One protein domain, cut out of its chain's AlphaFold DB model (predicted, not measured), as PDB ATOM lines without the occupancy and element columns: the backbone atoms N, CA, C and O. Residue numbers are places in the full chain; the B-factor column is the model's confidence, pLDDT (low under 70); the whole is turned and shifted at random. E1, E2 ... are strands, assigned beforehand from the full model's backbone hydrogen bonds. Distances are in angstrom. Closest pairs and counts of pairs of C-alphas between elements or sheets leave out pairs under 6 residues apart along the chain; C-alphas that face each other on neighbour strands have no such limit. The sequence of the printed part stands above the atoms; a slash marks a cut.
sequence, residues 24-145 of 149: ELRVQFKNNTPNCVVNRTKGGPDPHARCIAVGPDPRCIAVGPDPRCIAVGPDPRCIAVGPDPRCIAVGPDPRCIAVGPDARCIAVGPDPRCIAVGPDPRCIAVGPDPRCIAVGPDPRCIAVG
ATOM      1  N   GLU A  24     113.102 141.936 145.848       46.34
ATOM      2  CA  GLU A  24     114.028 142.818 145.107       46.34
ATOM      3  C   GLU A  24     115.346 142.944 145.892       46.34
ATOM      4  O   GLU A  24     115.520 143.838 146.721       46.34
ATOM      5  N   LEU A  25     116.296 142.044 145.629       47.06
ATOM      6  CA  LEU A  25     117.679 142.189 146.089       47.06
ATOM      7  C   LEU A  25     118.420 143.118 145.122       47.06
ATOM      8  O   LEU A  25     118.613 142.782 143.954       47.06
ATOM      9  N   ARG A  26     118.836 144.299 145.593       51.62
ATOM     10  CA  ARG A  26     119.645 145.233 144.798       51.62
ATOM     11  C   ARG A  26     121.095 145.146 145.254       51.62
ATOM     12  O   ARG A  26     121.508 145.810 146.202       51.62
ATOM     13  N   VAL A  27     121.867 144.320 144.559       48.62
ATOM     14  CA  VAL A  27     123.321 144.256 144.723       48.62
ATOM     15  C   VAL A  27     123.940 145.198 143.696       48.62
ATOM     16  O   VAL A  27     123.763 145.011 142.494       48.62
ATOM     17  N   GLN A  28     124.630 146.238 144.161       49.19
ATOM     18  CA  GLN A  28     125.352 147.167 143.294       49.19
ATOM     19  C   GLN A  28     126.854 147.008 143.523       49.19
ATOM     20  O   GLN A  28     127.383 147.331 144.585       49.19
ATOM     21  N   PHE A  29     127.564 146.562 142.495       43.59
ATOM     22  CA  PHE A  29     129.020 146.616 142.473       43.59
ATOM     23  C   PHE A  29     129.428 147.964 141.873       43.59
ATOM     24  O   PHE A  29     129.173 148.229 140.701       43.59
ATOM     25  N   LYS A  30     130.036 148.842 142.675       44.25
ATOM     26  CA  LYS A  30     130.730 150.044 142.179       44.25
ATOM     27  C   LYS A  30     132.215 149.841 142.438       44.25
ATOM     28  O   LYS A  30     132.574 149.543 143.568       44.25
ATOM     29  N   ASN A  31     133.061 149.976 141.417       46.56
ATOM     30  CA  ASN A  31     134.527 149.931 141.539       46.56
ATOM     31  C   ASN A  31     135.063 148.718 142.328       46.56
ATOM     32  O   ASN A  31     135.858 148.879 143.247       46.56
ATOM     33  N   ASN A  32     134.586 147.504 142.026       46.97
ATOM     34  CA  ASN A  32     134.977 146.269 142.731       46.97
ATOM     35  C   ASN A  32     134.663 146.257 144.247       46.97
ATOM     36  O   ASN A  32     135.133 145.397 144.987       46.97
ATOM     37  N   THR A  33     133.847 147.208 144.708       50.75
ATOM     38  CA  THR A  33     133.361 147.311 146.081       50.75
ATOM     39  C   THR A  33     131.970 146.676 146.161       50.75
ATOM     40  O   THR A  33     131.042 147.172 145.505       50.75
ATOM     41  N   PRO A  34     131.778 145.584 146.922       57.00
ATOM     42  CA  PRO A  34     130.472 144.954 147.029       57.00
ATOM     43  C   PRO A  34     129.576 145.809 147.926       57.00
ATOM     44  O   PRO A  34     129.777 145.855 149.138       57.00
ATOM     45  N   ASN A  35     128.597 146.501 147.329       62.44
ATOM     46  CA  ASN A  35     127.514 147.143 148.068       62.44
ATOM     47  C   ASN A  35     126.272 146.252 147.969       62.44
ATOM     48  O   ASN A  35     125.653 146.133 146.909       62.44
ATOM     49  N   CYS A  36     125.902 145.621 149.076       66.62
ATOM     50  CA  CYS A  36     124.662 144.868 149.198       66.62
ATOM     51  C   CYS A  36     123.648 145.711 149.985       66.62
ATOM     52  O   CYS A  36     123.941 146.189 151.084       66.62
ATOM     53  N   VAL A  37     122.467 145.938 149.404       64.94
ATOM     54  CA  VAL A  37     121.377 146.692 150.036       64.94
ATOM     55  C   VAL A  37     120.075 145.903 149.907       64.94
ATOM     56  O   VAL A  37     119.626 145.599 148.801       64.94
ATOM     57  N   VAL A  38     119.450 145.606 151.045       67.06
ATOM     58  CA  VAL A  38     118.184 144.865 151.144       67.06
ATOM     59  C   VAL A  38     117.172 145.740 151.883       67.06
ATOM     60  O   VAL A  38     117.378 146.039 153.056       67.06
ATOM     61  N   ASN A  39     116.113 146.190 151.192       53.72
ATOM     62  CA  ASN A  39     115.164 147.186 151.726       53.72
ATOM     63  C   ASN A  39     113.687 146.740 151.793       53.72
ATOM     64  O   ASN A  39     112.978 147.267 152.648       53.72
ATOM     65  N   ARG A  40     113.192 145.832 150.923       53.31
ATOM     66  CA  ARG A  40     111.848 145.204 151.036       53.31
ATOM     67  C   ARG A  40     111.495 144.250 149.888       53.31
ATOM     68  O   ARG A  40     111.939 144.437 148.758       53.31
ATOM     69  N   THR A  41     110.593 143.311 150.180       46.03
ATOM     70  CA  THR A  41     109.804 142.509 149.230       46.03
ATOM     71  C   THR A  41     108.499 143.222 148.854       46.03
ATOM     72  O   THR A  41     107.908 143.940 149.659       46.03
ATOM     73  N   LYS A  42     107.990 143.004 147.635       45.97
ATOM     74  CA  LYS A  42     106.690 143.532 147.154       45.97
ATOM     75  C   LYS A  42     105.445 142.830 147.756       45.97
ATOM     76  O   LYS A  42     104.382 142.873 147.150       45.97
ATOM     77  N   GLY A  43     105.544 142.185 148.924       47.06
ATOM     78  CA  GLY A  43     104.474 141.331 149.482       47.06
ATOM     79  C   GLY A  43     104.202 141.467 150.984       47.06
ATOM     80  O   GLY A  43     103.426 140.685 151.520       47.06
ATOM     81  N   GLY A  44     104.834 142.423 151.667       46.75
ATOM     82  CA  GLY A  44     104.815 142.547 153.130       46.75
ATOM     83  C   GLY A  44     106.238 142.679 153.684       46.75
ATOM     84  O   GLY A  44     107.182 142.773 152.902       46.75
ATOM     85  N   PRO A  45     106.436 142.734 155.009       45.47
ATOM     86  CA  PRO A  45     107.770 142.645 155.587       45.47
ATOM     87  C   PRO A  45     108.326 141.240 155.319       45.47
ATOM     88  O   PRO A  45     107.782 140.263 155.821       45.47
ATOM     89  N   ASP A  46     109.393 141.125 154.527       50.56
ATOM     90  CA  ASP A  46     110.240 139.929 154.552       50.56
ATOM     91  C   ASP A  46     110.772 139.784 155.980       50.56
ATOM     92  O   ASP A  46     111.475 140.698 156.419       50.56
ATOM     93  N   PRO A  47     110.440 138.715 156.723       54.53
ATOM     94  CA  PRO A  47     110.891 138.571 158.099       54.53
ATOM     95  C   PRO A  47     112.420 138.527 158.207       54.53
ATOM     96  O   PRO A  47     112.941 138.858 159.267       54.53
ATOM     97  N   HIS A  48     113.152 138.199 157.134       60.09
ATOM     98  CA  HIS A  48     114.587 137.928 157.187       60.09
ATOM     99  C   HIS A  48     115.373 138.620 156.061       60.09
ATOM    100  O   HIS A  48     115.969 137.970 155.202       60.09
ATOM    101  N   ALA A  49     115.468 139.952 156.109       71.00
ATOM    102  CA  ALA A  49     116.364 140.712 155.236       71.00
ATOM    103  C   ALA A  49     117.841 140.356 155.521       71.00
ATOM    104  O   ALA A  49     118.419 140.842 156.489       71.00
ATOM    105  N   ARG A  50     118.468 139.507 154.695       74.94
ATOM    106  CA  ARG A  50     119.865 139.052 154.870       74.94
ATOM    107  C   ARG A  50     120.788 139.632 153.798       74.94
ATOM    108  O   ARG A  50     120.462 139.597 152.617       74.94
ATOM    109  N   CYS A  51     121.951 140.135 154.202       75.75
ATOM    110  CA  CYS A  51     122.918 140.779 153.315       75.75
ATOM    111  C   CYS A  51     124.363 140.427 153.694       75.75
ATOM    112  O   CYS A  51     124.743 140.558 154.856       75.75
ATOM    113  N   ILE A  52     125.177 140.002 152.724       78.94
ATOM    114  CA  ILE A  52     126.597 139.673 152.926       78.94
ATOM    115  C   ILE A  52     127.428 140.353 151.831       78.94
ATOM    116  O   ILE A  52     127.066 140.279 150.657       78.94
ATOM    117  N   ALA A  53     128.528 141.006 152.205       77.44
ATOM    118  CA  ALA A  53     129.493 141.603 151.281       77.44
ATOM    119  C   ALA A  53     130.922 141.265 151.710       77.44
ATOM    120  O   ALA A  53     131.289 141.423 152.876       77.44
ATOM    121  N   VAL A  54     131.737 140.844 150.745       78.94
ATOM    122  CA  VAL A  54     133.145 140.488 150.952       78.94
ATOM    123  C   VAL A  54     133.989 141.166 149.884       78.94
ATOM    124  O   VAL A  54     133.696 141.015 148.702       78.94
ATOM    125  N   GLY A  55     135.008 141.928 150.274       74.94
ATOM    126  CA  GLY A  55     135.853 142.666 149.332       74.94
ATOM    127  C   GLY A  55     136.811 143.633 150.029       74.94
ATOM    128  O   GLY A  55     136.975 143.524 151.237       74.94
ATOM    129  N   PRO A  56     137.430 144.578 149.300       72.69
ATOM    130  CA  PRO A  56     138.321 145.590 149.881       72.69
ATOM    131  C   PRO A  56     137.580 146.538 150.843       72.69
ATOM    132  O   PRO A  56     137.962 146.690 151.995       72.69
ATOM    133  N   ASP A  57     136.442 147.081 150.394       81.00
ATOM    134  CA  ASP A  57     135.658 148.076 151.147       81.00
ATOM    135  C   ASP A  57     134.168 147.691 151.256       81.00
ATOM    136  O   ASP A  57     133.284 148.465 150.872       81.00
ATOM    137  N   PRO A  58     133.833 146.469 151.701       80.88
ATOM    138  CA  PRO A  58     132.488 145.918 151.573       80.88
ATOM    139  C   PRO A  58     131.475 146.737 152.367       80.88
ATOM    140  O   PRO A  58     131.715 147.122 153.515       80.88
ATOM    141  N   ARG A  59     130.307 146.971 151.763       84.44
ATOM    142  CA  ARG A  59     129.204 147.691 152.405       84.44
ATOM    143  C   ARG A  59     127.930 146.866 152.372       84.44
ATOM    144  O   ARG A  59     127.466 146.468 151.306       84.44
ATOM    145  N   CYS A  60     127.326 146.669 153.536       80.69
ATOM    146  CA  CYS A  60     126.058 145.964 153.682       80.69
ATOM    147  C   CYS A  60     125.023 146.811 154.400       80.69
ATOM    148  O   CYS A  60     125.296 147.363 155.462       80.69
ATOM    149  N   ILE A  61     123.808 146.844 153.866       84.31
ATOM    150  CA  ILE A  61     122.654 147.447 154.526       84.31
ATOM    151  C   ILE A  61     121.485 146.465 154.448       84.31
ATOM    152  O   ILE A  61     121.126 146.019 153.358       84.31
ATOM    153  N   ALA A  62     120.891 146.142 155.594       80.12
ATOM    154  CA  ALA A  62     119.687 145.322 155.684       80.12
ATOM    155  C   ALA A  62     118.613 146.042 156.508       80.12
ATOM    156  O   ALA A  62     118.875 146.491 157.624       80.12
ATOM    157  N   VAL A  63     117.400 146.138 155.966       82.25
ATOM    158  CA  VAL A  63     116.244 146.756 156.630       82.25
ATOM    159  C   VAL A  63     115.065 145.786 156.601       82.25
ATOM    160  O   VAL A  63     114.707 145.281 155.538       82.25
ATOM    161  N   GLY A  64     114.460 145.516 157.759       77.75
ATOM    162  CA  GLY A  64     113.374 144.537 157.900       77.75
ATOM    163  C   GLY A  64     112.989 144.267 159.363       77.75
ATOM    164  O   GLY A  64     113.469 144.975 160.236       77.75
ATOM    165  N   PRO A  65     112.127 143.274 159.648       75.94
ATOM    166  CA  PRO A  65     111.769 142.807 160.992       75.94
ATOM    167  C   PRO A  65     112.953 142.187 161.771       75.94
ATOM    168  O   PRO A  65     113.283 142.662 162.852       75.94
ATOM    169  N   ASP A  66     113.644 141.196 161.190       83.06
ATOM    170  CA  ASP A  66     114.898 140.594 161.701       83.06
ATOM    171  C   ASP A  66     115.997 140.716 160.621       83.06
ATOM    172  O   ASP A  66     116.329 139.748 159.923       83.06
ATOM    173  N   PRO A  67     116.515 141.937 160.384       83.69
ATOM    174  CA  PRO A  67     117.521 142.175 159.367       83.69
ATOM    175  C   PRO A  67     118.893 141.718 159.853       83.69
ATOM    176  O   PRO A  67     119.311 142.002 160.978       83.69
ATOM    177  N   ARG A  68     119.641 141.061 158.967       85.50
ATOM    178  CA  ARG A  68     120.989 140.565 159.236       85.50
ATOM    179  C   ARG A  68     121.958 141.031 158.164       85.50
ATOM    180  O   ARG A  68     121.741 140.775 156.980       85.50
ATOM    181  N   CYS A  69     123.049 141.670 158.566       84.31
ATOM    182  CA  CYS A  69     124.090 142.107 157.644       84.31
ATOM    183  C   CYS A  69     125.496 141.700 158.104       84.31
ATOM    184  O   CYS A  69     125.819 141.774 159.288       84.31
ATOM    185  N   ILE A  70     126.332 141.267 157.158       87.19
ATOM    186  CA  ILE A  70     127.718 140.850 157.406       87.19
ATOM    187  C   ILE A  70     128.635 141.475 156.353       87.19
ATOM    188  O   ILE A  70     128.429 141.263 155.161       87.19
ATOM    189  N   ALA A  71     129.664 142.205 156.780       86.25
ATOM    190  CA  ALA A  71     130.684 142.766 155.893       86.25
ATOM    191  C   ALA A  71     132.088 142.287 156.304       86.25
ATOM    192  O   ALA A  71     132.444 142.381 157.479       86.25
ATOM    193  N   VAL A  72     132.880 141.782 155.350       87.06
ATOM    194  CA  VAL A  72     134.229 141.230 155.611       87.06
ATOM    195  C   VAL A  72     135.257 141.763 154.614       87.06
ATOM    196  O   VAL A  72     135.129 141.528 153.412       87.06
ATOM    197  N   GLY A  73     136.273 142.475 155.101       86.75
ATOM    198  CA  GLY A  73     137.271 143.145 154.260       86.75
ATOM    199  C   GLY A  73     138.265 143.991 155.057       86.75
ATOM    200  O   GLY A  73     138.179 143.980 156.276       86.75
ATOM    201  N   PRO A  74     139.192 144.712 154.404       85.19
ATOM    202  CA  PRO A  74     139.983 145.803 154.980       85.19
ATOM    203  C   PRO A  74     139.152 146.820 155.787       85.19
ATOM    204  O   PRO A  74     139.312 146.916 157.003       85.19
ATOM    205  N   ASP A  75     138.178 147.467 155.133       90.44
ATOM    206  CA  ASP A  75     137.373 148.546 155.729       90.44
ATOM    207  C   ASP A  75     135.861 148.243 155.673       90.44
ATOM    208  O   ASP A  75     135.078 148.946 155.012       90.44
ATOM    209  N   PRO A  76     135.392 147.176 156.338       90.56
ATOM    210  CA  PRO A  76     134.032 146.699 156.184       90.56
ATOM    211  C   PRO A  76     133.045 147.603 156.913       90.56
ATOM    212  O   PRO A  76     133.272 148.052 158.039       90.56
ATOM    213  N   ARG A  77     131.894 147.836 156.278       92.94
ATOM    214  CA  ARG A  77     130.804 148.635 156.842       92.94
ATOM    215  C   ARG A  77     129.490 147.884 156.755       92.94
ATOM    216  O   ARG A  77     129.058 147.520 155.663       92.94
ATOM    217  N   CYS A  78     128.807 147.702 157.875       89.81
ATOM    218  CA  CYS A  78     127.493 147.070 157.886       89.81
ATOM    219  C   CYS A  78     126.483 147.834 158.751       89.81
ATOM    220  O   CYS A  78     126.821 148.396 159.793       89.81
ATOM    221  N   ILE A  79     125.236 147.886 158.277       93.12
ATOM    222  CA  ILE A  79     124.117 148.557 158.947       93.12
ATOM    223  C   ILE A  79     122.890 147.642 158.914       93.12
ATOM    224  O   ILE A  79     122.518 147.148 157.847       93.12
ATOM    225  N   ALA A  80     122.264 147.406 160.065       90.62
ATOM    226  CA  ALA A  80     120.996 146.682 160.180       90.62
ATOM    227  C   ALA A  80     119.954 147.543 160.909       90.62
ATOM    228  O   ALA A  80     120.246 148.089 161.974       90.62
ATOM    229  N   VAL A  81     118.744 147.665 160.353       91.62
ATOM    230  CA  VAL A  81     117.666 148.497 160.928       91.62
ATOM    231  C   VAL A  81     116.345 147.737 160.961       91.62
ATOM    232  O   VAL A  81     115.820 147.369 159.908       91.62
ATOM    233  N   GLY A  82     115.799 147.524 162.158       89.62
ATOM    234  CA  GLY A  82     114.604 146.707 162.374       89.62
ATOM    235  C   GLY A  82     114.214 146.569 163.845       89.62
ATOM    236  O   GLY A  82     114.890 147.143 164.681       89.62
ATOM    237  N   PRO A  83     113.148 145.830 164.180       88.44
ATOM    238  CA  PRO A  83     112.872 145.282 165.511       88.44
ATOM    239  C   PRO A  83     114.070 144.541 166.133       88.44
ATOM    240  O   PRO A  83     114.568 144.962 167.176       88.44
ATOM    241  N   ASP A  84     114.600 143.536 165.422       92.25
ATOM    242  CA  ASP A  84     115.641 142.623 165.928       92.25
ATOM    243  C   ASP A  84     116.922 142.634 165.063       92.25
ATOM    244  O   ASP A  84     117.343 141.597 164.538       92.25
ATOM    245  N   PRO A  85     117.568 143.790 164.836       93.38
ATOM    246  CA  PRO A  85     118.629 143.904 163.850       93.38
ATOM    247  C   PRO A  85     119.932 143.282 164.340       93.38
ATOM    248  O   PRO A  85     120.343 143.460 165.488       93.38
ATOM    249  N   ARG A  86     120.635 142.610 163.425       94.88
ATOM    250  CA  ARG A  86     121.955 142.020 163.676       94.88
ATOM    251  C   ARG A  86     122.958 142.470 162.623       94.88
ATOM    252  O   ARG A  86     122.775 142.200 161.439       94.88
ATOM    253  N   CYS A  87     124.044 143.104 163.050       93.38
ATOM    254  CA  CYS A  87     125.160 143.462 162.175       93.38
ATOM    255  C   CYS A  87     126.463 142.797 162.641       93.38
ATOM    256  O   CYS A  87     126.694 142.657 163.846       93.38
ATOM    257  N   ILE A  88     127.321 142.406 161.690       96.69
ATOM    258  CA  ILE A  88     128.697 141.948 161.947       96.69
ATOM    259  C   ILE A  88     129.657 142.577 160.927       96.69
ATOM    260  O   ILE A  88     129.412 142.503 159.721       96.69
ATOM    261  N   ALA A  89     130.754 143.180 161.388       95.62
ATOM    262  CA  ALA A  89     131.842 143.672 160.539       95.62
ATOM    263  C   ALA A  89     133.188 143.073 160.979       95.62
ATOM    264  O   ALA A  89     133.513 143.113 162.165       95.62
ATOM    265  N   VAL A  90     133.971 142.533 160.038       96.56
ATOM    266  CA  VAL A  90     135.262 141.877 160.331       96.56
ATOM    267  C   VAL A  90     136.354 142.365 159.384       96.56
ATOM    268  O   VAL A  90     136.237 142.168 158.173       96.56
ATOM    269  N   GLY A  91     137.402 142.982 159.933       94.88
ATOM    270  CA  GLY A  91     138.463 143.629 159.158       94.88
ATOM    271  C   GLY A  91     139.498 144.364 160.010       94.88
ATOM    272  O   GLY A  91     139.336 144.384 161.217       94.88
ATOM    273  N   PRO A  92     140.541 144.962 159.411       93.69
ATOM    274  CA  PRO A  92     141.365 146.035 159.975       93.69
ATOM    275  C   PRO A  92     140.565 147.128 160.707       93.69
ATOM    276  O   PRO A  92     140.679 147.250 161.928       93.69
ATOM    277  N   ASP A  93     139.668 147.815 159.986       95.25
ATOM    278  CA  ASP A  93     138.937 148.991 160.493       95.25
ATOM    279  C   ASP A  93     137.405 148.813 160.412       95.25
ATOM    280  O   ASP A  93     136.693 149.568 159.728       95.25
ATOM    281  N   PRO A  94     136.834 147.801 161.087       96.00
ATOM    282  CA  PRO A  94     135.454 147.407 160.880       96.00
ATOM    283  C   PRO A  94     134.485 148.384 161.531       96.00
ATOM    284  O   PRO A  94     134.679 148.845 162.658       96.00
ATOM    285  N   ARG A  95     133.383 148.668 160.830       97.38
ATOM    286  CA  ARG A  95     132.305 149.536 161.315       97.38
ATOM    287  C   ARG A  95     130.955 148.839 161.220       97.38
ATOM    288  O   ARG A  95     130.515 148.476 160.132       97.38
ATOM    289  N   CYS A  96     130.275 148.710 162.349       95.31
ATOM    290  CA  CYS A  96     128.986 148.029 162.458       95.31
ATOM    291  C   CYS A  96     127.988 148.921 163.199       95.31
ATOM    292  O   CYS A  96     128.333 149.525 164.218       95.31
ATOM    293  N   ILE A  97     126.764 149.027 162.679       97.88
ATOM    294  CA  ILE A  97     125.667 149.759 163.317       97.88
ATOM    295  C   ILE A  97     124.388 148.914 163.290       97.88
ATOM    296  O   ILE A  97     123.957 148.467 162.227       97.88
ATOM    297  N   ALA A  98     123.751 148.734 164.446       96.88
ATOM    298  CA  ALA A  98     122.434 148.109 164.565       96.88
ATOM    299  C   ALA A  98     121.448 149.063 165.260       96.88
ATOM    300  O   ALA A  98     121.785 149.645 166.291       96.88
ATOM    301  N   VAL A  99     120.243 149.232 164.704       97.44
ATOM    302  CA  VAL A  99     119.229 150.171 165.228       97.44
ATOM    303  C   VAL A  99     117.861 149.503 165.329       97.44
ATOM    304  O   VAL A  99     117.261 149.194 164.297       97.44
ATOM    305  N   GLY A 100     117.382 149.300 166.559       95.75
ATOM    306  CA  GLY A 100     116.175 148.532 166.865       95.75
ATOM    307  C   GLY A 100     115.975 148.198 168.346       95.75
ATOM    308  O   GLY A 100     116.967 148.194 169.065       95.75
ATOM    309  N   PRO A 101     114.739 147.880 168.791       94.06
ATOM    310  CA  PRO A 101     114.416 147.253 170.082       94.06
ATOM    311  C   PRO A 101     115.513 146.355 170.649       94.06
ATOM    312  O   PRO A 101     116.102 146.693 171.672       94.06
ATOM    313  N   ASP A 102     115.857 145.299 169.915       95.75
ATOM    314  CA  ASP A 102     116.821 144.276 170.313       95.75
ATOM    315  C   ASP A 102     118.096 144.343 169.458       95.75
ATOM    316  O   ASP A 102     118.609 143.331 168.965       95.75
ATOM    317  N   ALA A 103     118.615 145.555 169.235       97.19
ATOM    318  CA  ALA A 103     119.755 145.766 168.350       97.19
ATOM    319  C   ALA A 103     121.019 145.026 168.795       97.19
ATOM    320  O   ALA A 103     121.489 145.193 169.918       97.19
ATOM    321  N   ARG A 104     121.632 144.258 167.885       98.00
ATOM    322  CA  ARG A 104     122.895 143.546 168.125       98.00
ATOM    323  C   ARG A 104     123.942 143.908 167.085       98.00
ATOM    324  O   ARG A 104     123.738 143.722 165.887       98.00
ATOM    325  N   CYS A 105     125.088 144.369 167.555       96.88
ATOM    326  CA  CYS A 105     126.212 144.775 166.728       96.88
ATOM    327  C   CYS A 105     127.498 144.093 167.208       96.88
ATOM    328  O   CYS A 105     127.741 144.016 168.415       96.88
ATOM    329  N   ILE A 106     128.319 143.613 166.266       98.31
ATOM    330  CA  ILE A 106     129.655 143.067 166.538       98.31
ATOM    331  C   ILE A 106     130.662 143.615 165.515       98.31
ATOM    332  O   ILE A 106     130.453 143.489 164.309       98.31
ATOM    333  N   ALA A 107     131.777 144.175 165.984       97.62
ATOM    334  CA  ALA A 107     132.912 144.562 165.144       97.62
ATOM    335  C   ALA A 107     134.206 143.888 165.632       97.62
ATOM    336  O   ALA A 107     134.495 143.919 166.827       97.62
ATOM    337  N   VAL A 108     134.977 143.280 164.725       97.81
ATOM    338  CA  VAL A 108     136.200 142.525 165.065       97.81
ATOM    339  C   VAL A 108     137.362 142.945 164.172       97.81
ATOM    340  O   VAL A 108     137.281 142.761 162.956       97.81
ATOM    341  N   GLY A 109     138.423 143.489 164.772       96.69
ATOM    342  CA  GLY A 109     139.555 144.075 164.053       96.69
ATOM    343  C   GLY A 109     140.607 144.726 164.947       96.69
ATOM    344  O   GLY A 109     140.389 144.782 166.143       96.69
ATOM    345  N   PRO A 110     141.731 145.213 164.399       95.56
ATOM    346  CA  PRO A 110     142.607 146.234 164.979       95.56
ATOM    347  C   PRO A 110     141.857 147.409 165.635       95.56
ATOM    348  O   PRO A 110     141.923 147.556 166.856       95.56
ATOM    349  N   ASP A 111     141.052 148.135 164.849       96.25
ATOM    350  CA  ASP A 111     140.400 149.388 165.269       96.25
ATOM    351  C   ASP A 111     138.862 149.311 165.157       96.25
ATOM    352  O   ASP A 111     138.219 150.073 164.414       96.25
ATOM    353  N   PRO A 112     138.202 148.372 165.858       96.62
ATOM    354  CA  PRO A 112     136.808 148.069 165.615       96.62
ATOM    355  C   PRO A 112     135.894 149.144 166.185       96.62
ATOM    356  O   PRO A 112     136.047 149.597 167.318       96.62
ATOM    357  N   ARG A 113     134.876 149.518 165.405       97.75
ATOM    358  CA  ARG A 113     133.835 150.467 165.812       97.75
ATOM    359  C   ARG A 113     132.463 149.824 165.710       97.75
ATOM    360  O   ARG A 113     132.003 149.483 164.621       97.75
ATOM    361  N   CYS A 114     131.785 149.705 166.840       95.94
ATOM    362  CA  CYS A 114     130.454 149.121 166.915       95.94
ATOM    363  C   CYS A 114     129.494 150.043 167.668       95.94
ATOM    364  O   CYS A 114     129.847 150.625 168.695       95.94
ATOM    365  N   ILE A 115     128.284 150.195 167.126       98.12
ATOM    366  CA  ILE A 115     127.208 150.987 167.720       98.12
ATOM    367  C   ILE A 115     125.908 150.177 167.683       98.12
ATOM    368  O   ILE A 115     125.492 149.710 166.624       98.12
ATOM    369  N   ALA A 116     125.240 150.045 168.827       97.56
ATOM    370  CA  ALA A 116     123.890 149.493 168.926       97.56
ATOM    371  C   ALA A 116     122.949 150.516 169.578       97.56
ATOM    372  O   ALA A 116     123.298 151.115 170.594       97.56
ATOM    373  N   VAL A 117     121.765 150.727 169.005       98.00
ATOM    374  CA  VAL A 117     120.782 151.709 169.497       98.00
ATOM    375  C   VAL A 117     119.415 151.050 169.624       98.00
ATOM    376  O   VAL A 117     118.939 150.478 168.645       98.00
ATOM    377  N   GLY A 118     118.781 151.158 170.793       97.31
ATOM    378  CA  GLY A 118     117.503 150.507 171.079       97.31
ATOM    379  C   GLY A 118     117.096 150.550 172.551       97.31
ATOM    380  O   GLY A 118     117.866 151.037 173.363       97.31
ATOM    381  N   PRO A 119     115.904 150.050 172.902       96.44
ATOM    382  CA  PRO A 119     115.533 149.575 174.236       96.44
ATOM    383  C   PRO A 119     116.585 148.682 174.924       96.44
ATOM    384  O   PRO A 119     117.116 149.066 175.965       96.44
ATOM    385  N   ASP A 120     116.960 147.570 174.282       97.25
ATOM    386  CA  ASP A 120     117.834 146.516 174.819       97.25
ATOM    387  C   ASP A 120     119.085 146.270 173.935       97.25
ATOM    388  O   ASP A 120     119.342 145.152 173.461       97.25
ATOM    389  N   PRO A 121     119.902 147.302 173.649       97.06
ATOM    390  CA  PRO A 121     120.959 147.207 172.657       97.06
ATOM    391  C   PRO A 121     122.159 146.424 173.192       97.06
ATOM    392  O   PRO A 121     122.592 146.585 174.334       97.06
ATOM    393  N   ARG A 122     122.770 145.619 172.322       98.25
ATOM    394  CA  ARG A 122     124.002 144.869 172.588       98.25
ATOM    395  C   ARG A 122     125.068 145.212 171.558       98.25
ATOM    396  O   ARG A 122     124.924 144.917 170.375       98.25
ATOM    397  N   CYS A 123     126.159 145.796 172.026       96.56
ATOM    398  CA  CYS A 123     127.336 146.128 171.234       96.56
ATOM    399  C   CYS A 123     128.534 145.307 171.724       96.56
ATOM    400  O   CYS A 123     128.756 145.202 172.933       96.56
ATOM    401  N   ILE A 124     129.316 144.760 170.789       98.06
ATOM    402  CA  ILE A 124     130.611 144.132 171.067       98.06
ATOM    403  C   ILE A 124     131.656 144.647 170.067       98.06
ATOM    404  O   ILE A 124     131.455 144.552 168.856       98.06
ATOM    405  N   ALA A 125     132.785 145.152 170.556       97.25
ATOM    406  CA  ALA A 125     133.957 145.474 169.743       97.25
ATOM    407  C   ALA A 125     135.172 144.685 170.251       97.25
ATOM    408  O   ALA A 125     135.460 144.714 171.446       97.25
ATOM    409  N   VAL A 126     135.867 143.967 169.366       97.50
ATOM    410  CA  VAL A 126     136.999 143.091 169.723       97.50
ATOM    411  C   VAL A 126     138.232 143.485 168.925       97.50
ATOM    412  O   VAL A 126     138.237 143.303 167.706       97.50
ATOM    413  N   GLY A 127     139.249 144.012 169.603       96.06
ATOM    414  CA  GLY A 127     140.444 144.553 168.973       96.06
ATOM    415  C   GLY A 127     141.455 145.188 169.923       96.06
ATOM    416  O   GLY A 127     141.113 145.434 171.071       96.06
ATOM    417  N   PRO A 128     142.682 145.468 169.452       94.00
ATOM    418  CA  PRO A 128     143.638 146.400 170.050       94.00
ATOM    419  C   PRO A 128     143.027 147.720 170.529       94.00
ATOM    420  O   PRO A 128     143.190 148.057 171.698       94.00
ATOM    421  N   ASP A 129     142.271 148.406 169.667       94.31
ATOM    422  CA  ASP A 129     141.729 149.744 169.935       94.31
ATOM    423  C   ASP A 129     140.194 149.793 169.764       94.31
ATOM    424  O   ASP A 129     139.652 150.453 168.865       94.31
ATOM    425  N   PRO A 130     139.433 149.081 170.619       95.31
ATOM    426  CA  PRO A 130     138.011 148.888 170.421       95.31
ATOM    427  C   PRO A 130     137.192 150.112 170.830       95.31
ATOM    428  O   PRO A 130     137.324 150.659 171.924       95.31
ATOM    429  N   ARG A 131     136.245 150.497 169.971       96.38
ATOM    430  CA  ARG A 131     135.208 151.492 170.269       96.38
ATOM    431  C   ARG A 131     133.837 150.838 170.203       96.38
ATOM    432  O   ARG A 131     133.365 150.471 169.127       96.38
ATOM    433  N   CYS A 132     133.179 150.733 171.349       94.62
ATOM    434  CA  CYS A 132     131.843 150.162 171.458       94.62
ATOM    435  C   CYS A 132     130.907 151.155 172.145       94.62
ATOM    436  O   CYS A 132     131.266 151.768 173.151       94.62
ATOM    437  N   ILE A 133     129.721 151.343 171.570       97.31
ATOM    438  CA  ILE A 133     128.681 152.230 172.087       97.31
ATOM    439  C   ILE A 133     127.346 151.483 172.038       97.31
ATOM    440  O   ILE A 133     126.935 150.992 170.988       97.31
ATOM    441  N   ALA A 134     126.643 151.427 173.167       96.25
ATOM    442  CA  ALA A 134     125.265 150.956 173.246       96.25
ATOM    443  C   ALA A 134     124.395 152.078 173.830       96.25
ATOM    444  O   ALA A 134     124.728 152.614 174.885       96.25
ATOM    445  N   VAL A 135     123.320 152.463 173.135       97.44
ATOM    446  CA  VAL A 135     122.447 153.585 173.522       97.44
ATOM    447  C   VAL A 135     121.026 153.086 173.725       97.44
ATOM    448  O   VAL A 135     120.366 152.719 172.752       97.44
ATOM    449  N   GLY A 136     120.569 153.098 174.976       96.44
ATOM    450  CA  GLY A 136     119.265 152.577 175.358       96.44
ATOM    451  C   GLY A 136     118.958 152.694 176.847       96.44
ATOM    452  O   GLY A 136     119.860 153.032 177.612       96.44
ATOM    453  N   PRO A 137     117.708 152.408 177.249       94.44
ATOM    454  CA  PRO A 137     117.317 152.093 178.621       94.44
ATOM    455  C   PRO A 137     118.158 150.975 179.253       94.44
ATOM    456  O   PRO A 137     118.662 151.168 180.354       94.44
ATOM    457  N   ASP A 138     118.381 149.867 178.531       96.12
ATOM    458  CA  ASP A 138     119.065 148.670 179.045       96.12
ATOM    459  C   ASP A 138     120.284 148.267 178.181       96.12
ATOM    460  O   ASP A 138     120.332 147.187 177.575       96.12
ATOM    461  N   PRO A 139     121.316 149.128 178.078       95.88
ATOM    462  CA  PRO A 139     122.418 148.923 177.154       95.88
ATOM    463  C   PRO A 139     123.438 147.910 177.674       95.88
ATOM    464  O   PRO A 139     123.858 147.933 178.831       95.88
ATOM    465  N   ARG A 140     123.933 147.058 176.771       97.69
ATOM    466  CA  ARG A 140     125.094 146.189 177.005       97.69
ATOM    467  C   ARG A 140     126.198 146.520 176.015       97.69
ATOM    468  O   ARG A 140     126.028 146.378 174.807       97.69
ATOM    469  N   CYS A 141     127.341 146.932 176.541       95.06
ATOM    470  CA  CYS A 141     128.502 147.346 175.768       95.06
ATOM    471  C   CYS A 141     129.721 146.544 176.232       95.06
ATOM    472  O   CYS A 141     130.026 146.538 177.423       95.06
ATOM    473  N   ILE A 142     130.390 145.851 175.309       96.62
ATOM    474  CA  ILE A 142     131.597 145.071 175.600       96.62
ATOM    475  C   ILE A 142     132.698 145.499 174.632       96.62
ATOM    476  O   ILE A 142     132.565 145.349 173.419       96.62
ATOM    477  N   ALA A 143     133.801 145.998 175.177       94.44
ATOM    478  CA  ALA A 143     135.031 146.248 174.443       94.44
ATOM    479  C   ALA A 143     136.090 145.254 174.937       94.44
ATOM    480  O   ALA A 143     136.373 145.206 176.131       94.44
ATOM    481  N   VAL A 144     136.622 144.426 174.039       94.56
ATOM    482  CA  VAL A 144     137.651 143.425 174.352       94.56
ATOM    483  C   VAL A 144     138.926 143.813 173.627       94.56
ATOM    484  O   VAL A 144     138.934 143.831 172.400       94.56
ATOM    485  N   GLY A 145     139.988 144.081 174.378       89.62
ATOM    486  CA  GLY A 145     141.303 144.410 173.845       89.62
ATOM    487  C   GLY A 145     142.424 144.029 174.809       89.62
ATOM    488  O   GLY A 145     142.140 143.622 175.939       89.62
TER     489      GLY A 145
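This is residues 24 to 145 of the 149 residues of the protein "(mimic poison frog) hypothetical protein" of Ranitomeya imitator (mimic poison frog) (UniProt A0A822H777). The chain is wound in flat stacked turns, a solenoid with two sheets face to face as a thin sandwich, and each successive strand from E3 to E13 lies in the other sheet from the one before. At one end the hairpin of E1 and E2 extends one sheet, and the loop of residues 39 to 49 swings out before the winding begins. The printed part has 122 residues, no named helix and thirteen strands, E1 to E13 in order along the chain; the class is all strand. One sheet runs E1, E2, E4, E6, E8, E10, E12 and is mixed; the other runs E3, E5, E7, E9, E11, E13, all parallel. The whole is compact, with a radius of gyration of the C-alphas of 13.7 A, and flat, spanning 42 by 36 by 13 A.

The larger sheet holds E1, residues 26 to 30, 12.4 A long from C-alpha 26 at (119.645, 145.233, 144.798), and E2, residues 33 to 38, the longest strand by residues, 16.2 A. It continues with E4, residues 59 to 63, E6, 77 to 81, E8, 95 to 99, E10, 113 to 117, and E12, 131 to 135. The other sheet holds E3, residues 50 to 54, 13.9 A long, E5, 68 to 72, E7, 86 to 90, E9, 104 to 108, E11, 122 to 126, and E13, 140 to 144, 13.1 A long, ending with C-alpha 144 at (137.651, 143.425, 174.352).

In the larger sheet E1 and E2 form an antiparallel hairpin at 162 degrees, with N 28 and O 35 2.9 A apart, within hydrogen-bond range. E2 and E4 are parallel at 1 degree, with N 36 and O 59 at 2.9 A. E8 and E10 are parallel at 3 degrees, with N 96 and O 113 at 3.0 A. The edge strands are E1 and E12, and the sheet is twisted, its C-alphas up to 4.1 A off the best plane. In the other sheet, with edge strands E3 and E13, E11 and E13 are parallel at 4 degrees, with N 123 and O 140 at 2.8 A. The two sheets form a sandwich, two sheets face to face, their facing parts 8.2 A centre to centre and their planes 4 degrees apart. Between them, the closest C-alphas of E10 and E11 are those of Ala 116 and Cys 123, 5.3 A apart. E2 and E5 are near each other, while E1 and E3 are apart.

The two farthest C-alphas, of Gly 43 and Pro 128, are 44.5 A apart. The printed part has no cut. The link from E2 to E3, 11 residues, is long; the other links between strands are tight. The mean pLDDT of the printed part is 83.4, and residues 24 to 48 are under 70.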